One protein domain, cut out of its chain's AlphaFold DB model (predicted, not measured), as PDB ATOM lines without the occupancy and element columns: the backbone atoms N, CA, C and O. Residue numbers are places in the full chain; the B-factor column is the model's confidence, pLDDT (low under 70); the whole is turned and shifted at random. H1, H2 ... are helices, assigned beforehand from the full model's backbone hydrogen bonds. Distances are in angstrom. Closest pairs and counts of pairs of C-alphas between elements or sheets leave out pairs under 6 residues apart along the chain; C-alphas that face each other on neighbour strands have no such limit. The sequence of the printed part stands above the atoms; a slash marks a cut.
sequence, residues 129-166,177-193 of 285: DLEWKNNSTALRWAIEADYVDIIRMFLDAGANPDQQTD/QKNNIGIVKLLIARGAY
ATOM      1  N   ASP A 129     251.219 238.487 142.361       97.56
ATOM      2  CA  ASP A 129     250.863 239.174 143.606       97.56
ATOM      3  C   ASP A 129     249.686 240.148 143.443       97.56
ATOM      4  O   ASP A 129     249.339 240.865 144.380       97.56
ATOM      5  N   LEU A 130     249.022 240.170 142.279       97.06
ATOM      6  CA  LEU A 130     247.792 240.943 142.122       97.06
ATOM      7  C   LEU A 130     246.689 240.414 143.047       97.06
ATOM      8  O   LEU A 130     246.427 239.213 143.151       97.06
ATOM      9  N   GLU A 131     246.032 241.355 143.715       95.94
ATOM     10  CA  GLU A 131     245.080 241.078 144.781       95.94
ATOM     11  C   GLU A 131     243.635 241.085 144.282       95.94
ATOM     12  O   GLU A 131     243.223 241.926 143.481       95.94
ATOM     13  N   TRP A 132     242.820 240.192 144.834       95.12
ATOM     14  CA  TRP A 132     241.379 240.153 144.634       95.12
ATOM     15  C   TRP A 132     240.682 239.691 145.903       95.12
ATOM     16  O   TRP A 132     241.094 238.694 146.483       95.12
ATOM     17  N   LYS A 133     239.591 240.373 146.276       91.69
ATOM     18  CA  LYS A 133     238.745 240.107 147.456       91.69
ATOM     19  C   LYS A 133     239.528 239.880 148.756       91.69
ATOM     20  O   LYS A 133     240.157 238.846 148.965       91.69
ATOM     21  N   ASN A 134     239.380 240.806 149.696       91.56
ATOM     22  CA  ASN A 134     240.071 240.769 150.986       91.56
ATOM     23  C   ASN A 134     241.605 240.727 150.832       91.56
ATOM     24  O   ASN A 134     242.263 239.923 151.495       91.56
ATOM     25  N   ASN A 135     242.144 241.479 149.866       93.25
ATOM     26  CA  ASN A 135     243.563 241.495 149.498       93.25
ATOM     27  C   ASN A 135     244.178 240.094 149.282       93.25
ATOM     28  O   ASN A 135     245.336 239.839 149.602       93.25
ATOM     29  N   SER A 136     243.395 239.140 148.761       93.06
ATOM     30  CA  SER A 136     243.873 237.773 148.531       93.06
ATOM     31  C   SER A 136     244.565 237.645 147.176       93.06
ATOM     32  O   SER A 136     243.985 237.965 146.141       93.06
ATOM     33  N   THR A 137     245.785 237.113 147.165       95.50
ATOM     34  CA  THR A 137     246.534 236.810 145.934       95.50
ATOM     35  C   THR A 137     246.142 235.451 145.349       95.50
ATOM     36  O   THR A 137     245.507 234.623 146.013       95.50
ATOM     37  N   ALA A 138     246.565 235.159 144.115       95.94
ATOM     38  CA  ALA A 138     246.358 233.841 143.503       95.94
ATOM     39  C   ALA A 138     246.958 232.694 144.352       95.94
ATOM     40  O   ALA A 138     246.379 231.605 144.424       95.94
ATOM     41  N   LEU A 139     248.061 232.950 145.072       97.38
ATOM     42  CA  LEU A 139     248.683 232.006 146.008       97.38
ATOM     43  C   LEU A 139     247.733 231.588 147.141       97.38
ATOM     44  O   LEU A 139     247.619 230.398 147.444       97.38
ATOM     45  N   ARG A 140     247.002 232.539 147.738       96.12
ATOM     46  CA  ARG A 140     246.007 232.283 148.797       96.12
ATOM     47  C   ARG A 140     244.929 231.304 148.318       96.12
ATOM     48  O   ARG A 140     244.599 230.355 149.033       96.12
ATOM     49  N   TRP A 141     244.407 231.517 147.110       95.19
ATOM     50  CA  TRP A 141     243.378 230.669 146.502       95.19
ATOM     51  C   TRP A 141     243.914 229.289 146.108       95.19
ATOM     52  O   TRP A 141     243.221 228.291 146.302       95.19
ATOM     53  N   ALA A 142     245.164 229.200 145.648       96.06
ATOM     54  CA  ALA A 142     245.804 227.918 145.355       96.06
ATOM     55  C   ALA A 142     245.989 227.066 146.625       96.06
ATOM     56  O   ALA A 142     245.775 225.855 146.591       96.06
ATOM     57  N   ILE A 143     246.310 227.696 147.765       96.94
ATOM     58  CA  ILE A 143     246.349 227.031 149.081       96.94
ATOM     59  C   ILE A 143     244.948 226.593 149.515       96.94
ATOM     60  O   ILE A 143     244.785 225.499 150.056       96.94
ATOM     61  N   GLU A 144     243.925 227.420 149.277       94.44
ATOM     62  CA  GLU A 144     242.541 227.046 149.573       94.44
ATOM     63  C   GLU A 144     242.109 225.806 148.779       94.44
ATOM     64  O   GLU A 144     241.481 224.911 149.342       94.44
ATOM     65  N   ALA A 145     242.513 225.700 147.518       92.75
ATOM     66  CA  ALA A 145     242.193 224.563 146.662       92.75
ATOM     67  C   ALA A 145     243.147 223.356 146.801       92.75
ATOM     68  O   ALA A 145     242.914 222.331 146.165       92.75
ATOM     69  N   ASP A 146     244.195 223.450 147.630       94.31
ATOM     70  CA  ASP A 146     245.249 222.431 147.790       94.31
ATOM     71  C   ASP A 146     246.000 222.095 146.480       94.31
ATOM     72  O   ASP A 146     246.431 220.968 146.232       94.31
ATOM     73  N   TYR A 147     246.183 223.092 145.609       94.25
ATOM     74  CA  TYR A 147     246.888 222.937 144.334       94.25
ATOM     75  C   TYR A 147     248.400 223.072 144.504       94.25
ATOM     76  O   TYR A 147     249.002 224.070 144.114       94.25
ATOM     77  N   VAL A 148     249.031 222.043 145.075       95.12
ATOM     78  CA  VAL A 148     250.468 222.038 145.408       95.12
ATOM     79  C   VAL A 148     251.368 222.430 144.229       95.12
ATOM     80  O   VAL A 148     252.313 223.192 144.430       95.12
ATOM     81  N   ASP A 149     251.077 221.970 143.011       93.94
ATOM     82  CA  ASP A 149     251.891 222.294 141.830       93.94
ATOM     83  C   ASP A 149     251.798 223.779 141.449       93.94
ATOM     84  O   ASP A 149     252.813 224.407 141.152       93.94
ATOM     85  N   ILE A 150     250.602 224.369 141.547       95.50
ATOM     86  CA  ILE A 150     250.381 225.804 141.307       95.50
ATOM     87  C   ILE A 150     251.041 226.636 142.412       95.50
ATOM     88  O   ILE A 150     251.692 227.636 142.129       95.50
ATOM     89  N   ILE A 151     250.947 226.200 143.672       97.69
ATOM     90  CA  ILE A 151     251.615 226.867 144.800       97.69
ATOM     91  C   ILE A 151     253.130 226.906 144.573       97.69
ATOM     92  O   ILE A 151     253.753 227.949 144.760       97.69
ATOM     93  N   ARG A 152     253.737 225.785 144.153       97.25
ATOM     94  CA  ARG A 152     255.174 225.731 143.831       97.25
ATOM     95  C   ARG A 152     255.526 226.713 142.727       97.25
ATOM     96  O   ARG A 152     256.445 227.499 142.917       97.25
ATOM     97  N   MET A 153     254.765 226.675 141.637       96.38
ATOM     98  CA  MET A 153     254.949 227.534 140.475       96.38
ATOM     99  C   MET A 153     254.894 229.020 140.841       96.38
ATOM    100  O   MET A 153     255.793 229.760 140.465       96.38
ATOM    101  N   PHE A 154     253.904 229.457 141.623       97.75
ATOM    102  CA  PHE A 154     253.796 230.861 142.037       97.75
ATOM    103  C   PHE A 154     254.959 231.294 142.927       97.75
ATOM    104  O   PHE A 154     255.530 232.358 142.717       97.75
ATOM    105  N   LEU A 155     255.362 230.452 143.881       97.94
ATOM    106  CA  LEU A 155     256.520 230.739 144.728       97.94
ATOM    107  C   LEU A 155     257.837 230.742 143.932       97.94
ATOM    108  O   LEU A 155     258.741 231.499 144.264       97.94
ATOM    109  N   ASP A 156     257.965 229.903 142.900       96.31
ATOM    110  CA  ASP A 156     259.120 229.906 141.987       96.31
ATOM    111  C   ASP A 156     259.127 231.140 141.070       96.31
ATOM    112  O   ASP A 156     260.194 231.642 140.725       96.31
ATOM    113  N   ALA A 157     257.948 231.672 140.743       96.56
ATOM    114  CA  ALA A 157     257.765 232.932 140.024       96.56
ATOM    115  C   ALA A 157     257.919 234.184 140.911       96.56
ATOM    116  O   ALA A 157     257.741 235.300 140.429       96.56
ATOM    117  N   GLY A 158     258.265 234.016 142.191       96.12
ATOM    118  CA  GLY A 158     258.552 235.124 143.101       96.12
ATOM    119  C   GLY A 158     257.345 235.691 143.849       96.12
ATOM    120  O   GLY A 158     257.469 236.783 144.393       96.12
ATOM    121  N   ALA A 159     256.218 234.971 143.911       97.75
ATOM    122  CA  ALA A 159     255.069 235.389 144.716       97.75
ATOM    123  C   ALA A 159     255.473 235.625 146.174       97.75
ATOM    124  O   ALA A 159     256.137 234.774 146.775       97.75
ATOM    125  N   ASN A 160     255.027 236.738 146.754       97.44
ATOM    126  CA  ASN A 160     255.310 237.091 148.140       97.44
ATOM    127  C   ASN A 160     254.482 236.220 149.115       97.44
ATOM    128  O   ASN A 160     253.274 236.441 149.265       97.44
ATOM    129  N   PRO A 161     255.087 235.255 149.842       96.69
ATOM    130  CA  PRO A 161     254.342 234.405 150.774       96.69
ATOM    131  C   PRO A 161     253.871 235.151 152.035       96.69
ATOM    132  O   PRO A 161     253.004 234.642 152.756       96.69
ATOM    133  N   ASP A 162     254.433 236.331 152.298       97.31
ATOM    134  CA  ASP A 162     254.150 237.154 153.474       97.31
ATOM    135  C   ASP A 162     253.124 238.257 153.195       97.31
ATOM    136  O   ASP A 162     252.793 239.021 154.102       97.31
ATOM    137  N   GLN A 163     252.574 238.322 151.975       96.38
ATOM    138  CA  GLN A 163     251.449 239.205 151.677       96.38
ATOM    139  C   GLN A 163     250.281 238.882 152.618       96.38
ATOM    140  O   GLN A 163     249.899 237.718 152.795       96.38
ATOM    141  N   GLN A 164     249.732 239.924 153.238       95.94
ATOM    142  CA  GLN A 164     248.652 239.809 154.211       95.94
ATOM    143  C   GLN A 164     247.309 240.136 153.566       95.94
ATOM    144  O   GLN A 164     247.182 241.119 152.840       95.94
ATOM    145  N   THR A 165     246.296 239.326 153.871       95.81
ATOM    146  CA  THR A 165     244.898 239.666 153.576       95.81
ATOM    147  C   THR A 165     244.388 240.783 154.492       95.81
ATOM    148  O   THR A 165     245.077 241.179 155.431       95.81
ATOM    149  N   ASP A 166     243.164 241.266 154.265       95.19
ATOM    150  CA  ASP A 166     242.535 242.353 155.050       95.19
ATOM    151  C   ASP A 166     242.495 242.126 156.570       95.19
ATOM    152  O   ASP A 166     242.310 243.078 157.316       95.19
ATOM    153  N   GLN A 177     246.181 226.793 159.339       95.56
ATOM    154  CA  GLN A 177     244.780 226.646 159.758       95.56
ATOM    155  C   GLN A 177     244.087 225.487 159.040       95.56
ATOM    156  O   GLN A 177     243.352 224.732 159.673       95.56
ATOM    157  N   LYS A 178     244.415 225.270 157.761       95.69
ATOM    158  CA  LYS A 178     243.993 224.084 156.997       95.69
ATOM    159  C   LYS A 178     244.689 222.787 157.424       95.69
ATOM    160  O   LYS A 178     244.378 221.726 156.892       95.69
ATOM    161  N   ASN A 179     245.621 222.855 158.376       95.75
ATOM    162  CA  ASN A 179     246.419 221.728 158.857       95.75
ATOM    163  C   ASN A 179     247.229 221.027 157.745       95.75
ATOM    164  O   ASN A 179     247.514 219.832 157.829       95.75
ATOM    165  N   ASN A 180     247.628 221.765 156.703       96.44
ATOM    166  CA  ASN A 180     248.416 221.217 155.605       96.44
ATOM    167  C   ASN A 180     249.914 221.456 155.835       96.44
ATOM    168  O   ASN A 180     250.512 222.412 155.338       96.44
ATOM    169  N   ILE A 181     250.541 220.552 156.592       95.50
ATOM    170  CA  ILE A 181     251.973 220.628 156.925       95.50
ATOM    171  C   ILE A 181     252.872 220.543 155.677       95.50
ATOM    172  O   ILE A 181     253.998 221.042 155.695       95.50
ATOM    173  N   GLY A 182     252.397 219.931 154.586       97.44
ATOM    174  CA  GLY A 182     253.119 219.887 153.312       97.44
ATOM    175  C   GLY A 182     253.287 221.279 152.703       97.44
ATOM    176  O   GLY A 182     254.409 221.676 152.385       97.44
ATOM    177  N   ILE A 183     252.194 222.042 152.622       98.38
ATOM    178  CA  ILE A 183     252.213 223.432 152.146       98.38
ATOM    179  C   ILE A 183     252.979 224.338 153.118       98.38
ATOM    180  O   ILE A 183     253.775 225.158 152.673       98.38
ATOM    181  N   VAL A 184     252.817 224.164 154.436       98.25
ATOM    182  CA  VAL A 184     253.587 224.925 155.445       98.25
ATOM    183  C   VAL A 184     255.093 224.779 155.215       98.25
ATOM    184  O   VAL A 184     255.810 225.774 155.155       98.25
ATOM    185  N   LYS A 185     255.576 223.545 155.020       98.06
ATOM    186  CA  LYS A 185     256.989 223.281 154.704       98.06
ATOM    187  C   LYS A 185     257.431 223.969 153.419       98.06
ATOM    188  O   LYS A 185     258.535 224.502 153.374       98.06
ATOM    189  N   LEU A 186     256.593 223.924 152.385       98.25
ATOM    190  CA  LEU A 186     256.881 224.553 151.101       98.25
ATOM    191  C   LEU A 186     257.012 226.076 151.236       98.25
ATOM    192  O   LEU A 186     257.991 226.632 150.753       98.25
ATOM    193  N   LEU A 187     256.076 226.729 151.924       98.38
ATOM    194  CA  LEU A 187     256.089 228.180 152.127       98.38
ATOM    195  C   LEU A 187     257.339 228.630 152.891       98.38
ATOM    196  O   LEU A 187     258.033 229.540 152.449       98.38
ATOM    197  N   ILE A 188     257.684 227.944 153.982       97.94
ATOM    198  CA  ILE A 188     258.889 228.259 154.770       97.94
ATOM    199  C   ILE A 188     260.158 228.033 153.943       97.94
ATOM    200  O   ILE A 188     261.064 228.862 153.960       97.94
ATOM    201  N   ALA A 189     260.217 226.951 153.159       97.12
ATOM    202  CA  ALA A 189     261.341 226.693 152.258       97.12
ATOM    203  C   ALA A 189     261.494 227.762 151.158       97.12
ATOM    204  O   ALA A 189     262.564 227.870 150.563       97.12
ATOM    205  N   ARG A 190     260.440 228.540 150.890       97.50
ATOM    206  CA  ARG A 190     260.410 229.652 149.931       97.50
ATOM    207  C   ARG A 190     260.412 231.024 150.612       97.50
ATOM    208  O   ARG A 190     260.087 232.016 149.976       97.50
ATOM    209  N   GLY A 191     260.822 231.080 151.879       96.06
ATOM    210  CA  GLY A 191     261.106 232.333 152.577       96.06
ATOM    211  C   GLY A 191     259.950 232.925 153.376       96.06
ATOM    212  O   GLY A 191     260.105 234.039 153.857       96.06
ATOM    213  N   ALA A 192     258.834 232.210 153.562       98.00
ATOM    214  CA  ALA A 192     257.738 232.703 154.396       98.00
ATOM    215  C   ALA A 192     258.189 232.958 155.843       98.00
ATOM    216  O   ALA A 192     258.768 232.077 156.494       98.00
ATOM    217  N   TYR A 193     257.865 234.135 156.370       98.00
ATOM    218  CA  TYR A 193     258.200 234.529 157.726       98.00
ATOM    219  C   TYR A 193     257.313 233.820 158.758       98.00
ATOM    220  O   TYR A 193     256.104 234.035 158.872       98.00
TER     221      TYR A 193
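Overview. This is residues 129 to 166 and 177 to 193 of the 285 residues of the protein "Ankyrin_rpt-contain_dom domain-containing protein" of Chlamydiae bacterium (UniProt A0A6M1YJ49). Three short helices stand at shallow tilts to one another, their centres making a triangle: H1 and H2 form a helical hairpin with a tight link, and H3 runs beside H2 in the same direction, their lines at 10 degrees. Beyond the first end of H1, residues 131 to 132 pair with residues 136 to 137, antiparallel, in a small turn of chain. The printed part has 55 residues, with three named helices in the order H1, H2, H3 and no named strand; the class is all helix, though named elements hold only 25 of the residues. The whole is compact and rounded, with a radius of gyration of the C-alphas of 10.3 A and spans of 25 by 22 by 21 A.

Arrangement. Begin at H2, residues 148 to 156. It touches H1, residues 138 to 144, where the closest C-alphas, those of Ala 142 and Ile 151, are 5.9 A apart. The two form a hairpin, running opposite ways at a shallow tilt of 30 degrees. Then look to H3, residues 181 to 189, which only just touches H2, with 3 pairs of C-alphas within 8 A. Their closest C-alphas, those of Val 148 and Ile 183, are 7.1 A apart, and the helices run the same way at a shallow tilt of 10 degrees. H1 and H3 are close but not clearly touching: their closest C-alphas, those of Ile 143 and Ile 183, are 7.5 A apart. In H1, H2 and H3, every O i to N i+4 pair is within hydrogen-bond range.

Along the chain. Find C-alpha 148 at (250.468, 222.038, 145.408); from there H2 runs 12.2 A to C-alpha 156. H1 starts at C-alpha 138, at (246.358, 233.841, 143.503), and spans 9.9 A. H3 spans 12.1 A and ends at C-alpha 189, at (261.341, 226.693, 152.258).

Size, cuts and confidence. The C-alphas farthest apart, those of Lys 133 and Ala 189, are 26.7 A apart. Residues 167 to 176 are not printed, and C-alphas 166 and 177 are 16.6 A apart across this cut, which lies in the link from H2 to H3. The link from H1 to H2 is tight. The mean pLDDT of the printed part is 96.2, and no printed residue is under 70.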